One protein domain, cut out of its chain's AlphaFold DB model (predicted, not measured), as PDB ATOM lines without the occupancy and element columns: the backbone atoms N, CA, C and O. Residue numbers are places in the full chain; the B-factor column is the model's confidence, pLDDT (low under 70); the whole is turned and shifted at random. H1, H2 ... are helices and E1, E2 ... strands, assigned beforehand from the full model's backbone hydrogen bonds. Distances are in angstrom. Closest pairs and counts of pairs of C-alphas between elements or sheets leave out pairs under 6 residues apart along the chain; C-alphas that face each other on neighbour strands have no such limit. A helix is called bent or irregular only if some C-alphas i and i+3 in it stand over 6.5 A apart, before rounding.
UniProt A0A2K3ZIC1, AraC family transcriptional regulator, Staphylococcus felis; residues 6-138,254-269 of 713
ATOM      1  N   ILE A   6      54.511 -45.346 -18.057       94.56
ATOM      2  CA  ILE A   6      53.942 -45.665 -16.746       94.56
ATOM      3  C   ILE A   6      54.448 -44.625 -15.753       94.56
ATOM      4  O   ILE A   6      55.654 -44.464 -15.572       94.56
ATOM      5  N   GLU A   7      53.525 -43.938 -15.093       94.94
ATOM      6  CA  GLU A   7      53.818 -42.926 -14.082       94.94
ATOM      7  C   GLU A   7      53.234 -43.341 -12.735       94.94
ATOM      8  O   GLU A   7      52.102 -43.814 -12.662       94.94
ATOM      9  N   LEU A   8      54.001 -43.145 -11.664       94.00
ATOM     10  CA  LEU A   8      53.583 -43.374 -10.282       94.00
ATOM     11  C   LEU A   8      53.650 -42.045  -9.531       94.00
ATOM     12  O   LEU A   8      54.725 -41.466  -9.372       94.00
ATOM     13  N   ILE A   9      52.497 -41.543  -9.095       92.56
ATOM     14  CA  ILE A   9      52.345 -40.180  -8.581       92.56
ATOM     15  C   ILE A   9      51.643 -40.221  -7.224       92.56
ATOM     16  O   ILE A   9      50.577 -40.815  -7.087       92.56
ATOM     17  N   LYS A  10      52.231 -39.589  -6.199       88.50
ATOM     18  CA  LYS A  10      51.652 -39.579  -4.840       88.50
ATOM     19  C   LYS A  10      50.321 -38.836  -4.780       88.50
ATOM     20  O   LYS A  10      49.391 -39.296  -4.135       88.50
ATOM     21  N   GLN A  11      50.246 -37.688  -5.446       89.12
ATOM     22  CA  GLN A  11      49.045 -36.866  -5.555       89.12
ATOM     23  C   GLN A  11      48.966 -36.273  -6.957       89.12
ATOM     24  O   GLN A  11      49.955 -35.735  -7.460       89.12
ATOM     25  N   HIS A  12      47.803 -36.367  -7.588       92.62
ATOM     26  CA  HIS A  12      47.599 -35.916  -8.954       92.62
ATOM     27  C   HIS A  12      46.296 -35.128  -9.086       92.62
ATOM     28  O   HIS A  12      45.226 -35.584  -8.688       92.62
ATOM     29  N   GLN A  13      46.400 -33.939  -9.673       93.31
ATOM     30  CA  GLN A  13      45.282 -33.067 -10.018       93.31
ATOM     31  C   GLN A  13      45.571 -32.431 -11.370       93.31
ATOM     32  O   GLN A  13      46.725 -32.146 -11.697       93.31
ATOM     33  N   THR A  14      44.528 -32.189 -12.157       94.75
ATOM     34  CA  THR A  14      44.680 -31.574 -13.476       94.75
ATOM     35  C   THR A  14      43.618 -30.519 -13.711       94.75
ATOM     36  O   THR A  14      42.513 -30.585 -13.173       94.75
ATOM     37  N   GLU A  15      43.909 -29.586 -14.615       93.69
ATOM     38  CA  GLU A  15      42.834 -28.883 -15.305       93.69
ATOM     39  C   GLU A  15      42.141 -29.803 -16.313       93.69
ATOM     40  O   GLU A  15      42.650 -30.877 -16.670       93.69
ATOM     41  N   ALA A  16      40.949 -29.394 -16.746       94.69
ATOM     42  CA  ALA A  16      40.219 -30.136 -17.762       94.69
ATOM     43  C   ALA A  16      41.019 -30.152 -19.067       94.69
ATOM     44  O   ALA A  16      41.485 -29.115 -19.542       94.69
ATOM     45  N   HIS A  17      41.175 -31.331 -19.652       93.25
ATOM     46  CA  HIS A  17      41.862 -31.515 -20.922       93.25
ATOM     47  C   HIS A  17      41.280 -32.709 -21.673       93.25
ATOM     48  O   HIS A  17      40.604 -33.561 -21.101       93.25
ATOM     49  N   ARG A  18      41.531 -32.753 -22.982       93.94
ATOM     50  CA  ARG A  18      41.120 -33.869 -23.834       93.94
ATOM     51  C   ARG A  18      42.229 -34.918 -23.894       93.94
ATOM     52  O   ARG A  18      43.395 -34.558 -24.028       93.94
ATOM     53  N   ILE A  19      41.859 -36.193 -23.862       94.25
ATOM     54  CA  ILE A  19      42.752 -37.325 -24.120       94.25
ATOM     55  C   ILE A  19      42.967 -37.469 -25.631       94.25
ATOM     56  O   ILE A  19      42.016 -37.527 -26.425       94.25
ATOM     57  N   ILE A  20      44.229 -37.501 -26.056       89.44
ATOM     58  CA  ILE A  20      44.622 -37.412 -27.466       89.44
ATOM     59  C   ILE A  20      45.532 -38.583 -27.820       89.44
ATOM     60  O   ILE A  20      46.562 -38.781 -27.195       89.44
ATOM     61  N   ASN A  21      45.144 -39.332 -28.856       87.38
ATOM     62  CA  ASN A  21      45.900 -40.434 -29.449       87.38
ATOM     63  C   ASN A  21      46.370 -41.550 -28.488       87.38
ATOM     64  O   ASN A  21      47.277 -42.323 -28.798       87.38
ATOM     65  N   GLU A  22      45.717 -41.696 -27.345       91.44
ATOM     66  CA  GLU A  22      46.014 -42.745 -26.378       91.44
ATOM     67  C   GLU A  22      44.731 -43.266 -25.737       91.44
ATOM     68  O   GLU A  22      43.688 -42.610 -25.766       91.44
ATOM     69  N   MET A  23      44.838 -44.451 -25.153       95.00
ATOM     70  CA  MET A  23      43.971 -44.904 -24.082       95.00
ATOM     71  C   MET A  23      44.776 -44.804 -22.787       95.00
ATOM     72  O   MET A  23      45.922 -45.258 -22.732       95.00
ATOM     73  N   ARG A  24      44.202 -44.172 -21.764       96.25
ATOM     74  CA  ARG A  24      44.864 -43.961 -20.474       96.25
ATOM     75  C   ARG A  24      44.201 -44.809 -19.400       96.25
ATOM     76  O   ARG A  24      42.984 -44.749 -19.236       96.25
ATOM     77  N   LEU A  25      45.003 -45.551 -18.643       96.31
ATOM     78  CA  LEU A  25      44.563 -46.229 -17.427       96.31
ATOM     79  C   LEU A  25      44.936 -45.395 -16.214       96.31
ATOM     80  O   LEU A  25      46.049 -44.879 -16.136       96.31
ATOM     81  N   MET A  26      44.031 -45.313 -15.250       95.06
ATOM     82  CA  MET A  26      44.280 -44.683 -13.959       95.06
ATOM     83  C   MET A  26      43.920 -45.664 -12.840       95.06
ATOM     84  O   MET A  26      42.796 -46.170 -12.783       95.06
ATOM     85  N   ILE A  27      44.895 -45.960 -11.977       92.25
ATOM     86  CA  ILE A  27      44.816 -46.985 -10.929       92.25
ATOM     87  C   ILE A  27      45.266 -46.372  -9.600       92.25
ATOM     88  O   ILE A  27      46.457 -46.160  -9.402       92.25
ATOM     89  N   SER A  28      44.342 -46.108  -8.675       86.31
ATOM     90  CA  SER A  28      44.709 -45.692  -7.311       86.31
ATOM     91  C   SER A  28      44.997 -46.910  -6.425       86.31
ATOM     92  O   SER A  28      44.257 -47.898  -6.465       86.31
ATOM     93  N   PHE A  29      46.063 -46.837  -5.625       77.88
ATOM     94  CA  PHE A  29      46.397 -47.832  -4.601       77.88
ATOM     95  C   PHE A  29      45.680 -47.594  -3.267       77.88
ATOM     96  O   PHE A  29      45.551 -48.526  -2.480       77.88
ATOM     97  N   GLU A  30      45.181 -46.379  -3.036       70.50
ATOM     98  CA  GLU A  30      44.480 -45.974  -1.807       70.50
ATOM     99  C   GLU A  30      42.982 -45.738  -2.039       70.50
ATOM    100  O   GLU A  30      42.280 -45.255  -1.160       70.50
ATOM    101  N   ASN A  31      42.472 -46.104  -3.221       72.75
ATOM    102  CA  ASN A  31      41.070 -45.940  -3.623       72.75
ATOM    103  C   ASN A  31      40.569 -44.492  -3.666       72.75
ATOM    104  O   ASN A  31      39.364 -44.255  -3.635       72.75
ATOM    105  N   ILE A  32      41.485 -43.536  -3.823       76.06
ATOM    106  CA  ILE A  32      41.167 -42.122  -4.005       76.06
ATOM    107  C   ILE A  32      41.448 -41.767  -5.467       76.06
ATOM    108  O   ILE A  32      42.593 -41.527  -5.855       76.06
ATOM    109  N   LEU A  33      40.393 -41.772  -6.289       87.62
ATOM    110  CA  LEU A  33      40.420 -41.342  -7.689       87.62
ATOM    111  C   LEU A  33      39.101 -40.649  -8.062       87.62
ATOM    112  O   LEU A  33      38.155 -41.268  -8.551       87.62
ATOM    113  N   ASN A  34      39.076 -39.335  -7.858       89.00
ATOM    114  CA  ASN A  34      37.957 -38.452  -8.154       89.00
ATOM    115  C   ASN A  34      38.213 -37.687  -9.453       89.00
ATOM    116  O   ASN A  34      39.076 -36.803  -9.509       89.00
ATOM    117  N   ILE A  35      37.432 -37.979 -10.494       93.88
ATOM    118  CA  ILE A  35      37.559 -37.318 -11.796       93.88
ATOM    119  C   ILE A  35      36.214 -36.790 -12.297       93.88
ATOM    120  O   ILE A  35      35.159 -37.356 -12.024       93.88
ATOM    121  N   GLN A  36      36.246 -35.720 -13.082       93.62
ATOM    122  CA  GLN A  36      35.166 -35.362 -13.990       93.62
ATOM    123  C   GLN A  36      35.494 -35.930 -15.368       93.62
ATOM    124  O   GLN A  36      36.452 -35.486 -15.993       93.62
ATOM    125  N   LEU A  37      34.705 -36.887 -15.847       94.75
ATOM    126  CA  LEU A  37      34.836 -37.490 -17.168       94.75
ATOM    127  C   LEU A  37      33.632 -37.103 -18.029       94.75
ATOM    128  O   LEU A  37      32.489 -37.413 -17.692       94.75
ATOM    129  N   ASN A  38      33.879 -36.403 -19.135       94.25
ATOM    130  CA  ASN A  38      32.863 -35.953 -20.094       94.25
ATOM    131  C   ASN A  38      31.696 -35.190 -19.435       94.25
ATOM    132  O   ASN A  38      30.537 -35.324 -19.825       94.25
ATOM    133  N   GLY A  39      32.000 -34.404 -18.399       86.94
ATOM    134  CA  GLY A  39      31.025 -33.636 -17.616       86.94
ATOM    135  C   GLY A  39      30.375 -34.393 -16.449       86.94
ATOM    136  O   GLY A  39      29.721 -33.762 -15.618       86.94
ATOM    137  N   LYS A  40      30.585 -35.713 -16.317       87.62
ATOM    138  CA  LYS A  40      30.121 -36.516 -15.172       87.62
ATOM    139  C   LYS A  40      31.200 -36.613 -14.102       87.62
ATOM    140  O   LYS A  40      32.335 -36.953 -14.410       87.62
ATOM    141  N   ASN A  41      30.837 -36.398 -12.843       87.88
ATOM    142  CA  ASN A  41      31.734 -36.671 -11.721       87.88
ATOM    143  C   ASN A  41      31.688 -38.165 -11.395       87.88
ATOM    144  O   ASN A  41      30.610 -38.708 -11.155       87.88
ATOM    145  N   ILE A  42      32.847 -38.815 -11.404       80.62
ATOM    146  CA  ILE A  42      33.009 -40.249 -11.180       80.62
ATOM    147  C   ILE A  42      34.085 -40.448 -10.114       80.62
ATOM    148  O   ILE A  42      35.169 -39.870 -10.208       80.62
ATOM    149  N   ASN A  43      33.778 -41.279  -9.117       77.69
ATOM    150  CA  ASN A  43      34.767 -41.791  -8.176       77.69
ATOM    151  C   ASN A  43      35.026 -43.272  -8.473       77.69
ATOM    152  O   ASN A  43      34.090 -44.076  -8.529       77.69
ATOM    153  N   TYR A  44      36.291 -43.619  -8.688       70.50
ATOM    154  CA  TYR A  44      36.730 -44.985  -8.940       70.50
ATOM    155  C   TYR A  44      37.299 -45.610  -7.661       70.50
ATOM    156  O   TYR A  44      38.482 -45.473  -7.361       70.50
ATOM    157  N   TYR A  45      36.470 -46.380  -6.952       57.94
ATOM    158  CA  TYR A  45      36.893 -47.182  -5.796       57.94
ATOM    159  C   TYR A  45      37.319 -48.575  -6.241       57.94
ATOM    160  O   TYR A  45      36.499 -49.302  -6.797       57.94
ATOM    161  N   ASN A  46      38.565 -48.984  -6.003       59.94
ATOM    162  CA  ASN A  46      39.112 -50.301  -6.362       59.94
ATOM    163  C   ASN A  46      39.031 -50.694  -7.857       59.94
ATOM    164  O   ASN A  46      39.557 -51.745  -8.226       59.94
ATOM    165  N   HIS A  47      38.469 -49.868  -8.739       71.44
ATOM    166  CA  HIS A  47      38.370 -50.117 -10.179       71.44
ATOM    167  C   HIS A  47      39.425 -49.308 -10.947       71.44
ATOM    168  O   HIS A  47      39.976 -48.334 -10.441       71.44
ATOM    169  N   ILE A  48      39.720 -49.742 -12.170       84.44
ATOM    170  CA  ILE A  48      40.630 -49.059 -13.092       84.44
ATOM    171  C   ILE A  48      39.769 -48.118 -13.923       84.44
ATOM    172  O   ILE A  48      38.797 -48.561 -14.534       84.44
ATOM    173  N   ALA A  49      40.117 -46.836 -13.967       92.69
ATOM    174  CA  ALA A  49      39.482 -45.935 -14.915       92.69
ATOM    175  C   ALA A  49      40.164 -46.088 -16.277       92.69
ATOM    176  O   ALA A  49      41.378 -45.908 -16.378       92.69
ATOM    177  N   ILE A  50      39.387 -46.423 -17.311       95.62
ATOM    178  CA  ILE A  50      39.820 -46.318 -18.706       95.62
ATOM    179  C   ILE A  50      39.329 -44.980 -19.247       95.62
ATOM    180  O   ILE A  50      38.129 -44.700 -19.218       95.62
ATOM    181  N   LEU A  51      40.262 -44.169 -19.738       96.25
ATOM    182  CA  LEU A  51      39.984 -42.920 -20.434       96.25
ATOM    183  C   LEU A  51      40.328 -43.101 -21.907       96.25
ATOM    184  O   LEU A  51      41.455 -43.450 -22.268       96.25
ATOM    185  N   ASN A  52      39.341 -42.879 -22.760       95.94
ATOM    186  CA  ASN A  52      39.454 -43.069 -24.192       95.94
ATOM    187  C   ASN A  52      40.055 -41.859 -24.877       95.94
ATOM    188  O   ASN A  52      39.905 -40.719 -24.442       95.94
ATOM    189  N   HIS A  53      40.611 -42.097 -26.056       92.75
ATOM    190  CA  HIS A  53      40.792 -41.033 -27.023       92.75
ATOM    191  C   HIS A  53      39.479 -40.270 -27.240       92.75
ATOM    192  O   HIS A  53      38.426 -40.878 -27.391       92.75
ATOM    193  N   ASN A  54      39.570 -38.940 -27.280       93.00
ATOM    194  CA  ASN A  54      38.462 -37.981 -27.299       93.00
ATOM    195  C   ASN A  54      37.767 -37.707 -25.969       93.00
ATOM    196  O   ASN A  54      37.086 -36.681 -25.913       93.00
ATOM    197  N   ASP A  55      37.980 -38.486 -24.908       96.06
ATOM    198  CA  ASP A  55      37.427 -38.148 -23.594       96.06
ATOM    199  C   ASP A  55      37.968 -36.812 -23.081       96.06
ATOM    200  O   ASP A  55      39.114 -36.436 -23.337       96.06
ATOM    201  N   ILE A  56      37.130 -36.078 -22.354       95.69
ATOM    202  CA  ILE A  56      37.509 -34.873 -21.619       95.69
ATOM    203  C   ILE A  56      37.550 -35.234 -20.147       95.69
ATOM    204  O   ILE A  56      36.531 -35.628 -19.582       95.69
ATOM    205  N   VAL A  57      38.715 -35.074 -19.529       96.38
ATOM    206  CA  VAL A  57      38.934 -35.423 -18.130       96.38
ATOM    207  C   VAL A  57      39.462 -34.230 -17.340       96.38
ATOM    208  O   VAL A  57      40.317 -33.480 -17.813       96.38
ATOM    209  N   LYS A  58      38.968 -34.076 -16.113       95.50
ATOM    210  CA  LYS A  58      39.570 -33.254 -15.064       95.50
ATOM    211  C   LYS A  58      39.778 -34.124 -13.832       95.50
ATOM    212  O   LYS A  58      38.815 -34.698 -13.335       95.50
ATOM    213  N   VAL A  59      41.004 -34.225 -13.331       95.56
ATOM    214  CA  VAL A  59      41.287 -34.949 -12.086       95.56
ATOM    215  C   VAL A  59      41.164 -33.968 -10.926       95.56
ATOM    216  O   VAL A  59      41.937 -33.015 -10.853       95.56
ATOM    217  N   TYR A  60      40.174 -34.175 -10.053       89.25
ATOM    218  CA  TYR A  60      39.974 -33.332  -8.870       89.25
ATOM    219  C   TYR A  60      40.906 -33.723  -7.740       89.25
ATOM    220  O   TYR A  60      41.467 -32.850  -7.089       89.25
ATOM    221  N   ASP A  61      41.029 -35.024  -7.500       89.06
ATOM    222  CA  ASP A  61      41.902 -35.573  -6.478       89.06
ATOM    223  C   ASP A  61      42.200 -37.033  -6.796       89.06
ATOM    224  O   ASP A  61      41.286 -37.832  -7.013       89.06
ATOM    225  N   ALA A  62      43.477 -37.375  -6.842       88.75
ATOM    226  CA  ALA A  62      43.930 -38.740  -7.003       88.75
ATOM    227  C   ALA A  62      45.165 -38.958  -6.139       88.75
ATOM    228  O   ALA A  62      46.136 -38.212  -6.269       88.75
ATOM    229  N   GLN A  63      45.134 -39.978  -5.281       86.19
ATOM    230  CA  GLN A  63      46.231 -40.300  -4.367       86.19
ATOM    231  C   GLN A  63      46.816 -41.668  -4.685       86.19
ATOM    232  O   GLN A  63      46.093 -42.577  -5.113       86.19
ATOM    233  N   SER A  64      48.134 -41.780  -4.500       87.75
ATOM    234  CA  SER A  64      48.926 -42.986  -4.737       87.75
ATOM    235  C   SER A  64      48.516 -43.660  -6.043       87.75
ATOM    236  O   SER A  64      47.966 -44.760  -6.050       87.75
ATOM    237  N   ILE A  65      48.690 -42.948  -7.155       92.81
ATOM    238  CA  ILE A  65      48.124 -43.326  -8.443       92.81
ATOM    239  C   ILE A  65      49.185 -43.815  -9.419       92.81
ATOM    240  O   ILE A  65      50.239 -43.206  -9.574       92.81
ATOM    241  N   MET A  66      48.860 -44.898 -10.115       94.19
ATOM    242  CA  MET A  66      49.542 -45.323 -11.323       94.19
ATOM    243  C   MET A  66      48.749 -44.864 -12.548       94.19
ATOM    244  O   MET A  66      47.555 -45.156 -12.668       94.19
ATOM    245  N   ILE A  67      49.417 -44.171 -13.462       96.00
ATOM    246  CA  ILE A  67      48.864 -43.739 -14.744       96.00
ATOM    247  C   ILE A  67      49.612 -44.468 -15.856       96.00
ATOM    248  O   ILE A  67      50.838 -44.436 -15.907       96.00
ATOM    249  N   VAL A  68      48.874 -45.139 -16.736       95.88
ATOM    250  CA  VAL A  68      49.441 -45.876 -17.872       95.88
ATOM    251  C   VAL A  68      48.940 -45.245 -19.156       95.88
ATOM    252  O   VAL A  68      47.737 -45.237 -19.413       95.88
ATOM    253  N   HIS A  69      49.854 -44.733 -19.968       94.38
ATOM    254  CA  HIS A  69      49.548 -44.142 -21.263       94.38
ATOM    255  C   HIS A  69      49.810 -45.173 -22.348       94.38
ATOM    256  O   HIS A  69      50.954 -45.568 -22.565       94.38
ATOM    257  N   ILE A  70      48.756 -45.622 -23.029       93.19
ATOM    258  CA  ILE A  70      48.854 -46.615 -24.099       93.19
ATOM    259  C   ILE A  70      48.497 -45.930 -25.421       93.19
ATOM    260  O   ILE A  70      47.315 -45.713 -25.706       93.19
ATOM    261  N   PRO A  71      49.490 -45.582 -26.256       90.56
ATOM    262  CA  PRO A  71      49.235 -44.983 -27.558       90.56
ATOM    263  C   PRO A  71      48.362 -45.887 -28.435       90.56
ATOM    264  O   PRO A  71      48.584 -47.095 -28.519       90.56
ATOM    265  N   LEU A  72      47.403 -45.303 -29.157       89.06
ATOM    266  CA  LEU A  72      46.380 -46.090 -29.858       89.06
ATOM    267  C   LEU A  72      46.935 -47.074 -30.904       89.06
ATOM    268  O   LEU A  72      46.330 -48.113 -31.156       89.06
ATOM    269  N   HIS A  73      48.093 -46.780 -31.500       85.00
ATOM    270  CA  HIS A  73      48.707 -47.649 -32.507       85.00
ATOM    271  C   HIS A  73      49.103 -49.033 -31.964       85.00
ATOM    272  O   HIS A  73      49.189 -49.970 -32.756       85.00
ATOM    273  N   PHE A  74      49.278 -49.206 -30.646       87.50
ATOM    274  CA  PHE A  74      49.499 -50.528 -30.041       87.50
ATOM    275  C   PHE A  74      48.313 -51.478 -30.274       87.50
ATOM    276  O   PHE A  74      48.486 -52.694 -30.330       87.50
ATOM    277  N   PHE A  75      47.112 -50.937 -30.493       89.56
ATOM    278  CA  PHE A  75      45.922 -51.732 -30.788       89.56
ATOM    279  C   PHE A  75      45.800 -52.140 -32.264       89.56
ATOM    280  O   PHE A  75      44.970 -52.988 -32.588       89.56
ATOM    281  N   SER A  76      46.655 -51.618 -33.155       86.06
ATOM    282  CA  SER A  76      46.652 -51.960 -34.589       86.06
ATOM    283  C   SER A  76      46.895 -53.448 -34.865       86.06
ATOM    284  O   SER A  76      46.353 -53.990 -35.826       86.06
ATOM    285  N   LYS A  77      47.644 -54.123 -33.979       84.00
ATOM    286  CA  LYS A  77      47.870 -55.580 -33.994       84.00
ATOM    287  C   LYS A  77      46.572 -56.378 -33.825       84.00
ATOM    288  O   LYS A  77      46.487 -57.500 -34.316       84.00
ATOM    289  N   TYR A  78      45.583 -55.818 -33.129       87.19
ATOM    290  CA  TYR A  78      44.318 -56.486 -32.811       87.19
ATOM    291  C   TYR A  78      43.166 -56.033 -33.713       87.19
ATOM    292  O   TYR A  78      42.301 -56.842 -34.040       87.19
ATOM    293  N   GLN A  79      43.162 -54.764 -34.131       85.88
ATOM    294  CA  GLN A  79      42.183 -54.211 -35.063       85.88
ATOM    295  C   GLN A  79      42.866 -53.227 -36.023       85.88
ATOM    296  O   GLN A  79      43.273 -52.148 -35.589       85.88
ATOM    297  N   PRO A  80      42.964 -53.532 -37.334       82.25
ATOM    298  CA  PRO A  80      43.560 -52.620 -38.313       82.25
ATOM    299  C   PRO A  80      42.921 -51.223 -38.322       82.25
ATOM    300  O   PRO A  80      43.610 -50.224 -38.510       82.25
ATOM    301  N   ASN A  81      41.617 -51.142 -38.036       83.56
ATOM    302  CA  ASN A  81      40.863 -49.893 -37.908       83.56
ATOM    303  C   ASN A  81      40.712 -49.429 -36.445       83.56
ATOM    304  O   ASN A  81      39.649 -48.955 -36.058       83.56
ATOM    305  N   TYR A  82      41.758 -49.546 -35.622       83.56
ATOM    306  CA  TYR A  82      41.742 -49.253 -34.175       83.56
ATOM    307  C   TYR A  82      41.259 -47.840 -33.776       83.56
ATOM    308  O   TYR A  82      40.959 -47.596 -32.611       83.56
ATOM    309  N   LEU A  83      41.186 -46.896 -34.721       85.06
ATOM    310  CA  LEU A  83      40.624 -45.553 -34.518       85.06
ATOM    311  C   LEU A  83      39.082 -45.512 -34.583       85.06
ATOM    312  O   LEU A  83      38.500 -44.462 -34.315       85.06
ATOM    313  N   LEU A  84      38.418 -46.606 -34.982       88.12
ATOM    314  CA  LEU A  84      36.962 -46.693 -35.199       88.12
ATOM    315  C   LEU A  84      36.215 -47.368 -34.048       88.12
ATOM    316  O   LEU A  84      35.227 -48.072 -34.244       88.12
ATOM    317  N   GLY A  85      36.671 -47.131 -32.828       89.75
ATOM    318  CA  GLY A  85      36.093 -47.735 -31.645       89.75
ATOM    319  C   GLY A  85      36.487 -47.001 -30.380       89.75
ATOM    320  O   GLY A  85      37.126 -45.947 -30.414       89.75
ATOM    321  N   TYR A  86      36.085 -47.577 -29.258       93.94
ATOM    322  CA  TYR A  86      36.443 -47.110 -27.926       93.94
ATOM    323  C   TYR A  86      36.486 -48.275 -26.944       93.94
ATOM    324  O   TYR A  86      36.005 -49.368 -27.225       93.94
ATOM    325  N   PHE A  87      37.051 -48.032 -25.775       94.75
ATOM    326  CA  PHE A  87      37.165 -48.975 -24.679       94.75
ATOM    327  C   PHE A  87      36.112 -48.644 -23.618       94.75
ATOM    328  O   PHE A  87      36.114 -47.568 -23.018       94.75
ATOM    329  N   ASN A  88      35.172 -49.560 -23.396       89.81
ATOM    330  CA  ASN A  88      34.127 -49.403 -22.393       89.81
ATOM    331  C   ASN A  88      34.603 -49.927 -21.028       89.81
ATOM    332  O   ASN A  88      34.644 -51.139 -20.805       89.81
ATOM    333  N   THR A  89      34.883 -49.005 -20.105       84.56
ATOM    334  CA  THR A  89      35.308 -49.294 -18.726       84.56
ATOM    335  C   THR A  89      34.363 -50.235 -17.980       84.56
ATOM    336  O   THR A  89      34.823 -51.074 -17.217       84.56
ATOM    337  N   GLU A  90      33.050 -50.163 -18.218       79.81
ATOM    338  CA  GLU A  90      32.062 -51.011 -17.531       79.81
ATOM    339  C   GLU A  90      32.147 -52.486 -17.942       79.81
ATOM    340  O   GLU A  90      31.691 -53.362 -17.208       79.81
ATOM    341  N   LYS A  91      32.736 -52.778 -19.109       79.62
ATOM    342  CA  LYS A  91      32.967 -54.153 -19.566       79.62
ATOM    343  C   LYS A  91      34.233 -54.768 -18.979       79.62
ATOM    344  O   LYS A  91      34.418 -55.978 -19.099       79.62
ATOM    345  N   LEU A  92      35.101 -53.962 -18.362       80.19
ATOM    346  CA  LEU A  92      36.337 -54.466 -17.791       80.19
ATOM    347  C   LEU A  92      36.005 -55.372 -16.602       80.19
ATOM    348  O   LEU A  92      35.398 -54.949 -15.625       80.19
ATOM    349  N   SER A  93      36.397 -56.636 -16.679       71.69
ATOM    350  CA  SER A  93      36.177 -57.625 -15.619       71.69
ATOM    351  C   SER A  93      37.484 -57.999 -14.919       71.69
ATOM    352  O   SER A  93      37.500 -58.201 -13.707       71.69
ATOM    353  N   SER A  94      38.603 -57.964 -15.645       77.38
ATOM    354  CA  SER A  94      39.940 -58.356 -15.187       77.38
ATOM    355  C   SER A  94      40.721 -57.252 -14.456       77.38
ATOM    356  O   SER A  94      41.944 -57.168 -14.570       77.38
ATOM    357  N   HIS A  95      40.039 -56.422 -13.662       79.81
ATOM    358  CA  HIS A  95      40.642 -55.311 -12.912       79.81
ATOM    359  C   HIS A  95      41.870 -55.732 -12.090       79.81
ATOM    360  O   HIS A  95      42.952 -55.180 -12.265       79.81
ATOM    361  N   ASN A  96      41.725 -56.741 -11.227       72.75
ATOM    362  CA  ASN A  96      42.814 -57.182 -10.348       72.75
ATOM    363  C   ASN A  96      43.972 -57.802 -11.139       72.75
ATOM    364  O   ASN A  96      45.125 -57.500 -10.858       72.75
ATOM    365  N   ARG A  97      43.677 -58.569 -12.199       74.06
ATOM    366  CA  ARG A  97      44.718 -59.154 -13.056       74.06
ATOM    367  C   ARG A  97      45.570 -58.081 -13.727       74.06
ATOM    368  O   ARG A  97      46.786 -58.232 -13.771       74.06
ATOM    369  N   ILE A  98      44.952 -57.010 -14.230       78.81
ATOM    370  CA  ILE A  98      45.692 -55.884 -14.810       78.81
ATOM    371  C   ILE A  98      46.541 -55.212 -13.731       78.81
ATOM    372  O   ILE A  98      47.721 -54.992 -13.972       78.81
ATOM    373  N   LYS A  99      46.002 -54.952 -12.530       84.56
ATOM    374  CA  LYS A  99      46.793 -54.385 -11.423       84.56
ATOM    375  C   LYS A  99      48.017 -55.249 -11.086       84.56
ATOM    376  O   LYS A  99      49.110 -54.709 -10.961       84.56
ATOM    377  N   ASP A 100      47.857 -56.567 -10.996       79.75
ATOM    378  CA  ASP A 100      48.953 -57.496 -10.684       79.75
ATOM    379  C   ASP A 100      50.017 -57.540 -11.787       79.75
ATOM    380  O   ASP A 100      51.218 -57.537 -11.502       79.75
ATOM    381  N   LEU A 101      49.585 -57.553 -13.052       83.94
ATOM    382  CA  LEU A 101      50.487 -57.474 -14.201       83.94
ATOM    383  C   LEU A 101      51.249 -56.150 -14.204       83.94
ATOM    384  O   LEU A 101      52.464 -56.161 -14.351       83.94
ATOM    385  N   MET A 102      50.573 -55.027 -13.950       89.19
ATOM    386  CA  MET A 102      51.215 -53.715 -13.866       89.19
ATOM    387  C   MET A 102      52.252 -53.642 -12.740       89.19
ATOM    388  O   MET A 102      53.355 -53.148 -12.958       89.19
ATOM    389  N   LYS A 103      51.954 -54.190 -11.554       86.31
ATOM    390  CA  LYS A 103      52.943 -54.303 -10.467       86.31
ATOM    391  C   LYS A 103      54.136 -55.174 -10.861       86.31
ATOM    392  O   LYS A 103      55.263 -54.856 -10.497       86.31
ATOM    393  N   SER A 104      53.890 -56.257 -11.601       84.75
ATOM    394  CA  SER A 104      54.946 -57.144 -12.103       84.75
ATOM    395  C   SER A 104      55.828 -56.427 -13.132       84.75
ATOM    396  O   SER A 104      57.042 -56.524 -13.036       84.75
ATOM    397  N   ILE A 105      55.238 -55.633 -14.036       88.06
ATOM    398  CA  ILE A 105      55.970 -54.796 -15.004       88.06
ATOM    399  C   ILE A 105      56.905 -53.817 -14.286       88.06
ATOM    400  O   ILE A 105      58.040 -53.648 -14.708       88.06
ATOM    401  N   ILE A 106      56.451 -53.198 -13.192       87.62
ATOM    402  CA  ILE A 106      57.255 -52.220 -12.439       87.62
ATOM    403  C   ILE A 106      58.445 -52.861 -11.718       87.62
ATOM    404  O   ILE A 106      59.465 -52.205 -11.530       87.62
ATOM    405  N   LYS A 107      58.315 -54.120 -11.293       83.25
ATOM    406  CA  LYS A 107      59.376 -54.858 -10.589       83.25
ATOM    407  C   LYS A 107      60.354 -55.576 -11.504       83.25
ATOM    408  O   LYS A 107      61.410 -55.986 -11.042       83.25
ATOM    409  N   GLU A 108      59.948 -55.840 -12.736       83.62
ATOM    410  CA  GLU A 108      60.755 -56.580 -13.690       83.62
ATOM    411  C   GLU A 108      61.872 -55.680 -14.219       83.62
ATOM    412  O   GLU A 108      61.592 -54.610 -14.750       83.62
ATOM    413  N   ASP A 109      63.124 -56.116 -14.110       76.81
ATOM    414  CA  ASP A 109      64.280 -55.353 -14.598       76.81
ATOM    415  C   ASP A 109      64.581 -55.653 -16.079       76.81
ATOM    416  O   ASP A 109      65.271 -54.888 -16.756       76.81
ATOM    417  N   ASN A 110      64.064 -56.768 -16.615       81.69
ATOM    418  CA  ASN A 110      64.267 -57.150 -18.009       81.69
ATOM    419  C   ASN A 110      63.225 -56.512 -18.948       81.69
ATOM    420  O   ASN A 110      62.053 -56.892 -18.964       81.69
ATOM    421  N   TYR A 111      63.683 -55.613 -19.824       79.50
ATOM    422  CA  TYR A 111      62.856 -54.934 -20.829       79.50
ATOM    423  C   TYR A 111      62.070 -55.865 -21.768       79.50
ATOM    424  O   TYR A 111      60.942 -55.543 -22.142       79.50
ATOM    425  N   GLU A 112      62.625 -57.011 -22.177       78.56
ATOM    426  CA  GLU A 112      61.893 -57.958 -23.034       78.56
ATOM    427  C   GLU A 112      60.708 -58.568 -22.280       78.56
ATOM    428  O   GLU A 112      59.600 -58.655 -22.813       78.56
ATOM    429  N   GLN A 113      60.923 -58.911 -21.011       78.81
ATOM    430  CA  GLN A 113      59.901 -59.489 -20.152       78.81
ATOM    431  C   GLN A 113      58.819 -58.462 -19.784       78.81
ATOM    432  O   GLN A 113      57.631 -58.791 -19.808       78.81
ATOM    433  N   GLN A 114      59.196 -57.202 -19.541       81.75
ATOM    434  CA  GLN A 114      58.246 -56.096 -19.376       81.75
ATOM    435  C   GLN A 114      57.324 -55.959 -20.598       81.75
ATOM    436  O   GLN A 114      56.111 -55.822 -20.440       81.75
ATOM    437  N   ASN A 115      57.877 -56.037 -21.816       82.38
ATOM    438  CA  ASN A 115      57.096 -55.940 -23.052       82.38
ATOM    439  C   ASN A 115      56.109 -57.103 -23.213       82.38
ATOM    440  O   ASN A 115      54.978 -56.871 -23.634       82.38
ATOM    441  N   ILE A 116      56.490 -58.329 -22.835       82.25
ATOM    442  CA  ILE A 116      55.582 -59.490 -22.842       82.25
ATOM    443  C   ILE A 116      54.406 -59.264 -21.880       82.25
ATOM    444  O   ILE A 116      53.248 -59.438 -22.260       82.25
ATOM    445  N   LEU A 117      54.690 -58.830 -20.648       84.62
ATOM    446  CA  LEU A 117      53.662 -58.557 -19.640       84.62
ATOM    447  C   LEU A 117      52.737 -57.402 -20.049       84.62
ATOM    448  O   LEU A 117      51.534 -57.440 -19.781       84.62
ATOM    449  N   LEU A 118      53.273 -56.373 -20.707       87.62
ATOM    450  CA  LEU A 118      52.464 -55.289 -21.251       87.62
ATOM    451  C   LEU A 118      51.563 -55.776 -22.388       87.62
ATOM    452  O   LEU A 118      50.393 -55.397 -22.429       87.62
ATOM    453  N   ASP A 119      52.078 -56.609 -23.294       86.25
ATOM    454  CA  ASP A 119      51.279 -57.193 -24.373       86.25
ATOM    455  C   ASP A 119      50.086 -57.974 -23.797       86.25
ATOM    456  O   ASP A 119      48.967 -57.843 -24.305       86.25
ATOM    457  N   ASP A 120      50.280 -58.688 -22.683       85.75
ATOM    458  CA  ASP A 120      49.195 -59.335 -21.941       85.75
ATOM    459  C   ASP A 120      48.160 -58.318 -21.436       85.75
ATOM    460  O   ASP A 120      46.964 -58.500 -21.686       85.75
ATOM    461  N   VAL A 121      48.591 -57.231 -20.781       89.75
ATOM    462  CA  VAL A 121      47.702 -56.152 -20.300       89.75
ATOM    463  C   VAL A 121      46.886 -55.555 -21.447       89.75
ATOM    464  O   VAL A 121      45.657 -55.478 -21.361       89.75
ATOM    465  N   ILE A 122      47.548 -55.180 -22.543       91.88
ATOM    466  CA  ILE A 122      46.913 -54.601 -23.731       91.88
ATOM    467  C   ILE A 122      45.913 -55.594 -24.332       91.88
ATOM    468  O   ILE A 122      44.798 -55.204 -24.683       91.88
ATOM    469  N   SER A 123      46.268 -56.881 -24.406       90.50
ATOM    470  CA  SER A 123      45.387 -57.916 -24.952       90.50
ATOM    471  C   SER A 123      44.118 -58.113 -24.117       90.50
ATOM    472  O   SER A 123      43.037 -58.276 -24.686       90.50
ATOM    473  N   ILE A 124      44.227 -58.071 -22.783       87.56
ATOM    474  CA  ILE A 124      43.093 -58.198 -21.860       87.56
ATOM    475  C   ILE A 124      42.162 -57.003 -22.039       87.56
ATOM    476  O   ILE A 124      40.963 -57.182 -22.253       87.56
ATOM    477  N   ILE A 125      42.718 -55.789 -22.006       91.75
ATOM    478  CA  ILE A 125      41.936 -54.557 -22.145       91.75
ATOM    479  C   ILE A 125      41.214 -54.545 -23.486       91.75
ATOM    480  O   ILE A 125      40.012 -54.285 -23.531       91.75
ATOM    481  N   PHE A 126      41.910 -54.884 -24.571       92.69
ATOM    482  CA  PHE A 126      41.306 -54.936 -25.893       92.69
ATOM    483  C   PHE A 126      40.157 -55.952 -25.952       92.69
ATOM    484  O   PHE A 126      39.043 -55.589 -26.320       92.69
ATOM    485  N   LYS A 127      40.386 -57.203 -25.530       90.50
ATOM    486  CA  LYS A 127      39.377 -58.276 -25.606       90.50
ATOM    487  C   LYS A 127      38.140 -58.007 -24.751       90.50
ATOM    488  O   LYS A 127      37.040 -58.364 -25.161       90.50
ATOM    489  N   GLU A 128      38.311 -57.436 -23.561       88.62
ATOM    490  CA  GLU A 128      37.194 -57.222 -22.638       88.62
ATOM    491  C   GLU A 128      36.430 -55.932 -22.923       88.62
ATOM    492  O   GLU A 128      35.211 -55.895 -22.757       88.62
ATOM    493  N   THR A 129      37.124 -54.872 -23.345       92.62
ATOM    494  CA  THR A 129      36.548 -53.522 -23.313       92.62
ATOM    495  C   THR A 129      36.369 -52.878 -24.679       92.62
ATOM    496  O   THR A 129      35.526 -51.987 -24.784       92.62
ATOM    497  N   TYR A 130      37.085 -53.310 -25.723       94.44
ATOM    498  CA  TYR A 130      36.986 -52.673 -27.036       94.44
ATOM    499  C   TYR A 130      35.588 -52.855 -27.647       94.44
ATOM    500  O   TYR A 130      35.006 -53.943 -27.652       94.44
ATOM    501  N   VAL A 131      35.041 -51.762 -28.164       92.62
ATOM    502  CA  VAL A 131      33.765 -51.685 -28.867       92.62
ATOM    503  C   VAL A 131      34.028 -51.039 -30.213       92.62
ATOM    504  O   VAL A 131      34.398 -49.867 -30.284       92.62
ATOM    505  N   ASP A 132      33.821 -51.814 -31.272       91.19
ATOM    506  CA  ASP A 132      33.842 -51.303 -32.635       91.19
ATOM    507  C   ASP A 132      32.567 -50.505 -32.909       91.19
ATOM    508  O   ASP A 132      31.471 -50.915 -32.517       91.19
ATOM    509  N   THR A 133      32.709 -49.345 -33.541       87.56
ATOM    510  CA  THR A 133      31.588 -48.445 -33.823       87.56
ATOM    511  C   THR A 133      31.556 -47.951 -35.270       87.56
ATOM    512  O   THR A 133      30.758 -47.063 -35.569       87.56
ATOM    513  N   ASP A 134      32.426 -48.472 -36.151       84.06
ATOM    514  CA  ASP A 134      32.616 -48.070 -37.563       84.06
ATOM    515  C   ASP A 134      32.986 -46.585 -37.793       84.06
ATOM    516  O   ASP A 134      33.280 -46.148 -38.912       84.06
ATOM    517  N   ARG A 135      33.023 -45.777 -36.731       85.81
ATOM    518  CA  ARG A 135      33.317 -44.342 -36.736       85.81
ATOM    519  C   ARG A 135      34.242 -43.982 -35.585       85.81
ATOM    520  O   ARG A 135      34.391 -44.733 -34.630       85.81
ATOM    521  N   VAL A 136      34.866 -42.811 -35.680       87.69
ATOM    522  CA  VAL A 136      35.688 -42.287 -34.582       87.69
ATOM    523  C   VAL A 136      34.778 -42.015 -33.388       87.69
ATOM    524  O   VAL A 136      33.773 -41.314 -33.523       87.69
ATOM    525  N   TYR A 137      35.128 -42.571 -32.230       91.31
ATOM    526  CA  TYR A 137      34.403 -42.329 -30.990       91.31
ATOM    527  C   TYR A 137      34.490 -40.857 -30.590       91.31
ATOM    528  O   TYR A 137      35.578 -40.289 -30.511       91.31
ATOM    529  N   ILE A 138      33.341 -40.251 -30.309       90.44
ATOM    530  CA  ILE A 138      33.236 -38.923 -29.711       90.44
ATOM    531  C   ILE A 138      32.352 -39.090 -28.477       90.44
ATOM    532  O   ILE A 138      31.236 -39.599 -28.618       90.44
ATOM    533  N   ALA A 254      59.952 -48.967 -26.744       68.75
ATOM    534  CA  ALA A 254      59.832 -49.751 -25.517       68.75
ATOM    535  C   ALA A 254      59.003 -49.042 -24.426       68.75
ATOM    536  O   ALA A 254      58.803 -47.824 -24.474       68.75
ATOM    537  N   ILE A 255      58.556 -49.815 -23.431       84.31
ATOM    538  CA  ILE A 255      57.964 -49.307 -22.185       84.31
ATOM    539  C   ILE A 255      58.925 -48.329 -21.510       84.31
ATOM    540  O   ILE A 255      60.122 -48.593 -21.396       84.31
ATOM    541  N   GLN A 256      58.389 -47.212 -21.027       86.62
ATOM    542  CA  GLN A 256      59.120 -46.251 -20.208       86.62
ATOM    543  C   GLN A 256      58.416 -46.076 -18.867       86.62
ATOM    544  O   GLN A 256      57.279 -45.617 -18.803       86.62
ATOM    545  N   ILE A 257      59.106 -46.431 -17.788       87.56
ATOM    546  CA  ILE A 257      58.636 -46.193 -16.424       87.56
ATOM    547  C   ILE A 257      59.293 -44.901 -15.942       87.56
ATOM    548  O   ILE A 257      60.520 -44.808 -15.891       87.56
ATOM    549  N   SER A 258      58.485 -43.889 -15.640       87.31
ATOM    550  CA  SER A 258      58.970 -42.612 -15.113       87.31
ATOM    551  C   SER A 258      59.567 -42.803 -13.720       87.31
ATOM    552  O   SER A 258      59.047 -43.590 -12.936       87.31
ATOM    553  N   ASN A 259      60.627 -42.064 -13.383       86.00
ATOM    554  CA  ASN A 259      61.218 -42.113 -12.041       86.00
ATOM    555  C   ASN A 259      60.168 -41.778 -10.966       86.00
ATOM    556  O   ASN A 259      59.451 -40.784 -11.089       86.00
ATOM    557  N   PHE A 260      60.122 -42.569  -9.893       88.25
ATOM    558  CA  PHE A 260      59.176 -42.405  -8.787       88.25
ATOM    559  C   PHE A 260      59.847 -42.647  -7.429       88.25
ATOM    560  O   PHE A 260      60.950 -43.186  -7.351       88.25
ATOM    561  N   ASP A 261      59.181 -42.233  -6.348       84.12
ATOM    562  CA  ASP A 261      59.644 -42.481  -4.979       84.12
ATOM    563  C   ASP A 261      59.455 -43.961  -4.627       84.12
ATOM    564  O   ASP A 261      58.360 -44.399  -4.263       84.12
ATOM    565  N   THR A 262      60.523 -44.737  -4.780       80.50
ATOM    566  CA  THR A 262      60.510 -46.184  -4.569       80.50
ATOM    567  C   THR A 262      60.154 -46.560  -3.140       80.50
ATOM    568  O   THR A 262      59.436 -47.534  -2.964       80.50
ATOM    569  N   HIS A 263      60.573 -45.776  -2.142       75.00
ATOM    570  CA  HIS A 263      60.276 -46.052  -0.736       75.00
ATOM    571  C   HIS A 263      58.800 -45.808  -0.410       75.00
ATOM    572  O   HIS A 263      58.171 -46.606   0.278       75.00
ATOM    573  N   TYR A 264      58.218 -44.732  -0.946       78.25
ATOM    574  CA  TYR A 264      56.791 -44.464  -0.772       78.25
ATOM    575  C   TYR A 264      55.917 -45.510  -1.466       78.25
ATOM    576  O   TYR A 264      54.906 -45.929  -0.910       78.25
ATOM    577  N   PHE A 265      56.292 -45.929  -2.680       81.06
ATOM    578  CA  PHE A 265      55.496 -46.890  -3.440       81.06
ATOM    579  C   PHE A 265      55.768 -48.356  -3.083       81.06
ATOM    580  O   PHE A 265      54.972 -49.222  -3.450       81.06
ATOM    581  N   GLU A 266      56.842 -48.638  -2.339       76.94
ATOM    582  CA  GLU A 266      57.251 -49.981  -1.923       76.94
ATOM    583  C   GLU A 266      56.091 -50.797  -1.333       76.94
ATOM    584  O   GLU A 266      55.829 -51.877  -1.857       76.94
ATOM    585  N   PRO A 267      55.309 -50.300  -0.350       68.81
ATOM    586  CA  PRO A 267      54.238 -51.083   0.269       68.81
ATOM    587  C   PRO A 267      53.111 -51.454  -0.705       68.81
ATOM    588  O   PRO A 267      52.518 -52.522  -0.582       68.81
ATOM    589  N   TYR A 268      52.821 -50.605  -1.699       74.06
ATOM    590  CA  TYR A 268      51.767 -50.870  -2.687       74.06
ATOM    591  C   TYR A 268      52.241 -51.810  -3.804       74.06
ATOM    592  O   TYR A 268      51.445 -52.568  -4.379       74.06
ATOM    593  N   LEU A 269      53.539 -51.761  -4.118       71.44
ATOM    594  CA  LEU A 269      54.185 -52.615  -5.111       71.44
ATOM    595  C   LEU A 269      54.533 -53.987  -4.523       71.44
ATOM    596  O   LEU A 269      54.458 -54.990  -5.232       71.44
TER     597      LEU A 269
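This is residues 6 to 138 and 254 to 269 of the 713 residues of the protein "AraC family transcriptional regulator" of Staphylococcus felis (UniProt A0A2K3ZIC1). A twisted sheet of six strands is gathered about the long strand E6, which bends by 149 degrees at residue 61, and the helical hairpin of H2 and H3 packs on it, with H2 crossing over E6. H4 is over the same face as H2 and meets H2 with that helix's residues 103 to 107, while at the last residues of H3 the short strands E7 and E8 make a small second sheet. The printed part has 149 residues with four named helices and eight named strands, in the order E1, E2, E3, E4, E5, E6, H1, E7, H2, H3, E8, H4; the neighbour strands of both sheets are antiparallel, and the class is mixed, helices and strands. The whole is compact, with a radius of gyration of the C-alphas of 14.9 A, and spans 46 by 36 by 24 A.

Start with E1, residues 6 to 12, an edge strand antiparallel to E6, residues 56 to 71; look for N 7 and O 67, 2.9 A apart and within hydrogen-bond range. On the other side of E6 you find both E2, residues 22 to 28, with N 25 and O 68 at 2.9 A, and E3, residues 33 to 37, with N 36 and O 58 at 2.8 A. The pairing is staggered: E6 pairs with E3 over residues 57 to 62, with E1 over 62 to 68 and with E2 over 65 to 71. E4, residues 40 to 43, forms a hairpin with E3, with N 37 and O 40 at 2.8 A. E5, residues 49 to 51, is the antiparallel neighbour of E2, with N 24 and O 51 at 2.9 A. H1, residues 72 to 77, only grazes this branched sheet with its residues 72 to 75. E7, residues 85 to 87, is antiparallel to E8, residues 130 to 132, with N 131 and O 86 at 2.7 A. H2, residues 95 to 107, is on the branched sheet at a height of 10.3 A, only just over E6 alone, and runs across the strands at 75 degrees to E6 on the local plane. H2 touches H3, residues 111 to 129, at a shallow tilt of 14 degrees, opposite ways, the closest C-alphas being those of Ile 105 and Gln 114, 5.1 A apart. H3 only just touches H1, with its residues 122 to 126 alone and 3 pairs of C-alphas within 8 A, the closest being those of Phe 75 and Phe 126 at 7.5 A; the two are about perpendicular, at 90 degrees. H4, residues 262 to 269, and H2 lie on the same face of the branched sheet. In H2 and H3 every O i to N i+4 pair is within hydrogen-bond range; in H1 it is 0 of 2, beside 2 of 3 O i to N i+3 pairs, and in H4 2 of 4.

Find C-alpha 6 at (53.942, -45.665, -16.746), where E1 begins; it runs 14.0 A to C-alpha 12. E2 measures 19.3 A, E3 11.7 A, and the bent course of E6 16.6 A from first to last C-alpha. Look for C-alpha 111 at (62.856, -54.934, -20.829); from there H3 runs 26.5 A to C-alpha 129, and H2 before it measures 18.9 A. H4 ends at C-alpha 269, at (54.185, -52.615, -5.111). H1 and H4 are irregular, H1 only just: C-alphas 74 and 77 are 6.6 A apart, and C-alphas 264 and 267 are 7.2 A apart.

The two C-alphas farthest apart are those of Asp 134 and His 263, at 46.1 A. Residues 139 to 253 are not printed, and C-alphas 138 and 254 stand 29.0 A apart across this cut. Of the links that are printed whole, none is long. The mean pLDDT of the printed part is 86.5, and residues 45 to 46, 254 and 267 are under 70.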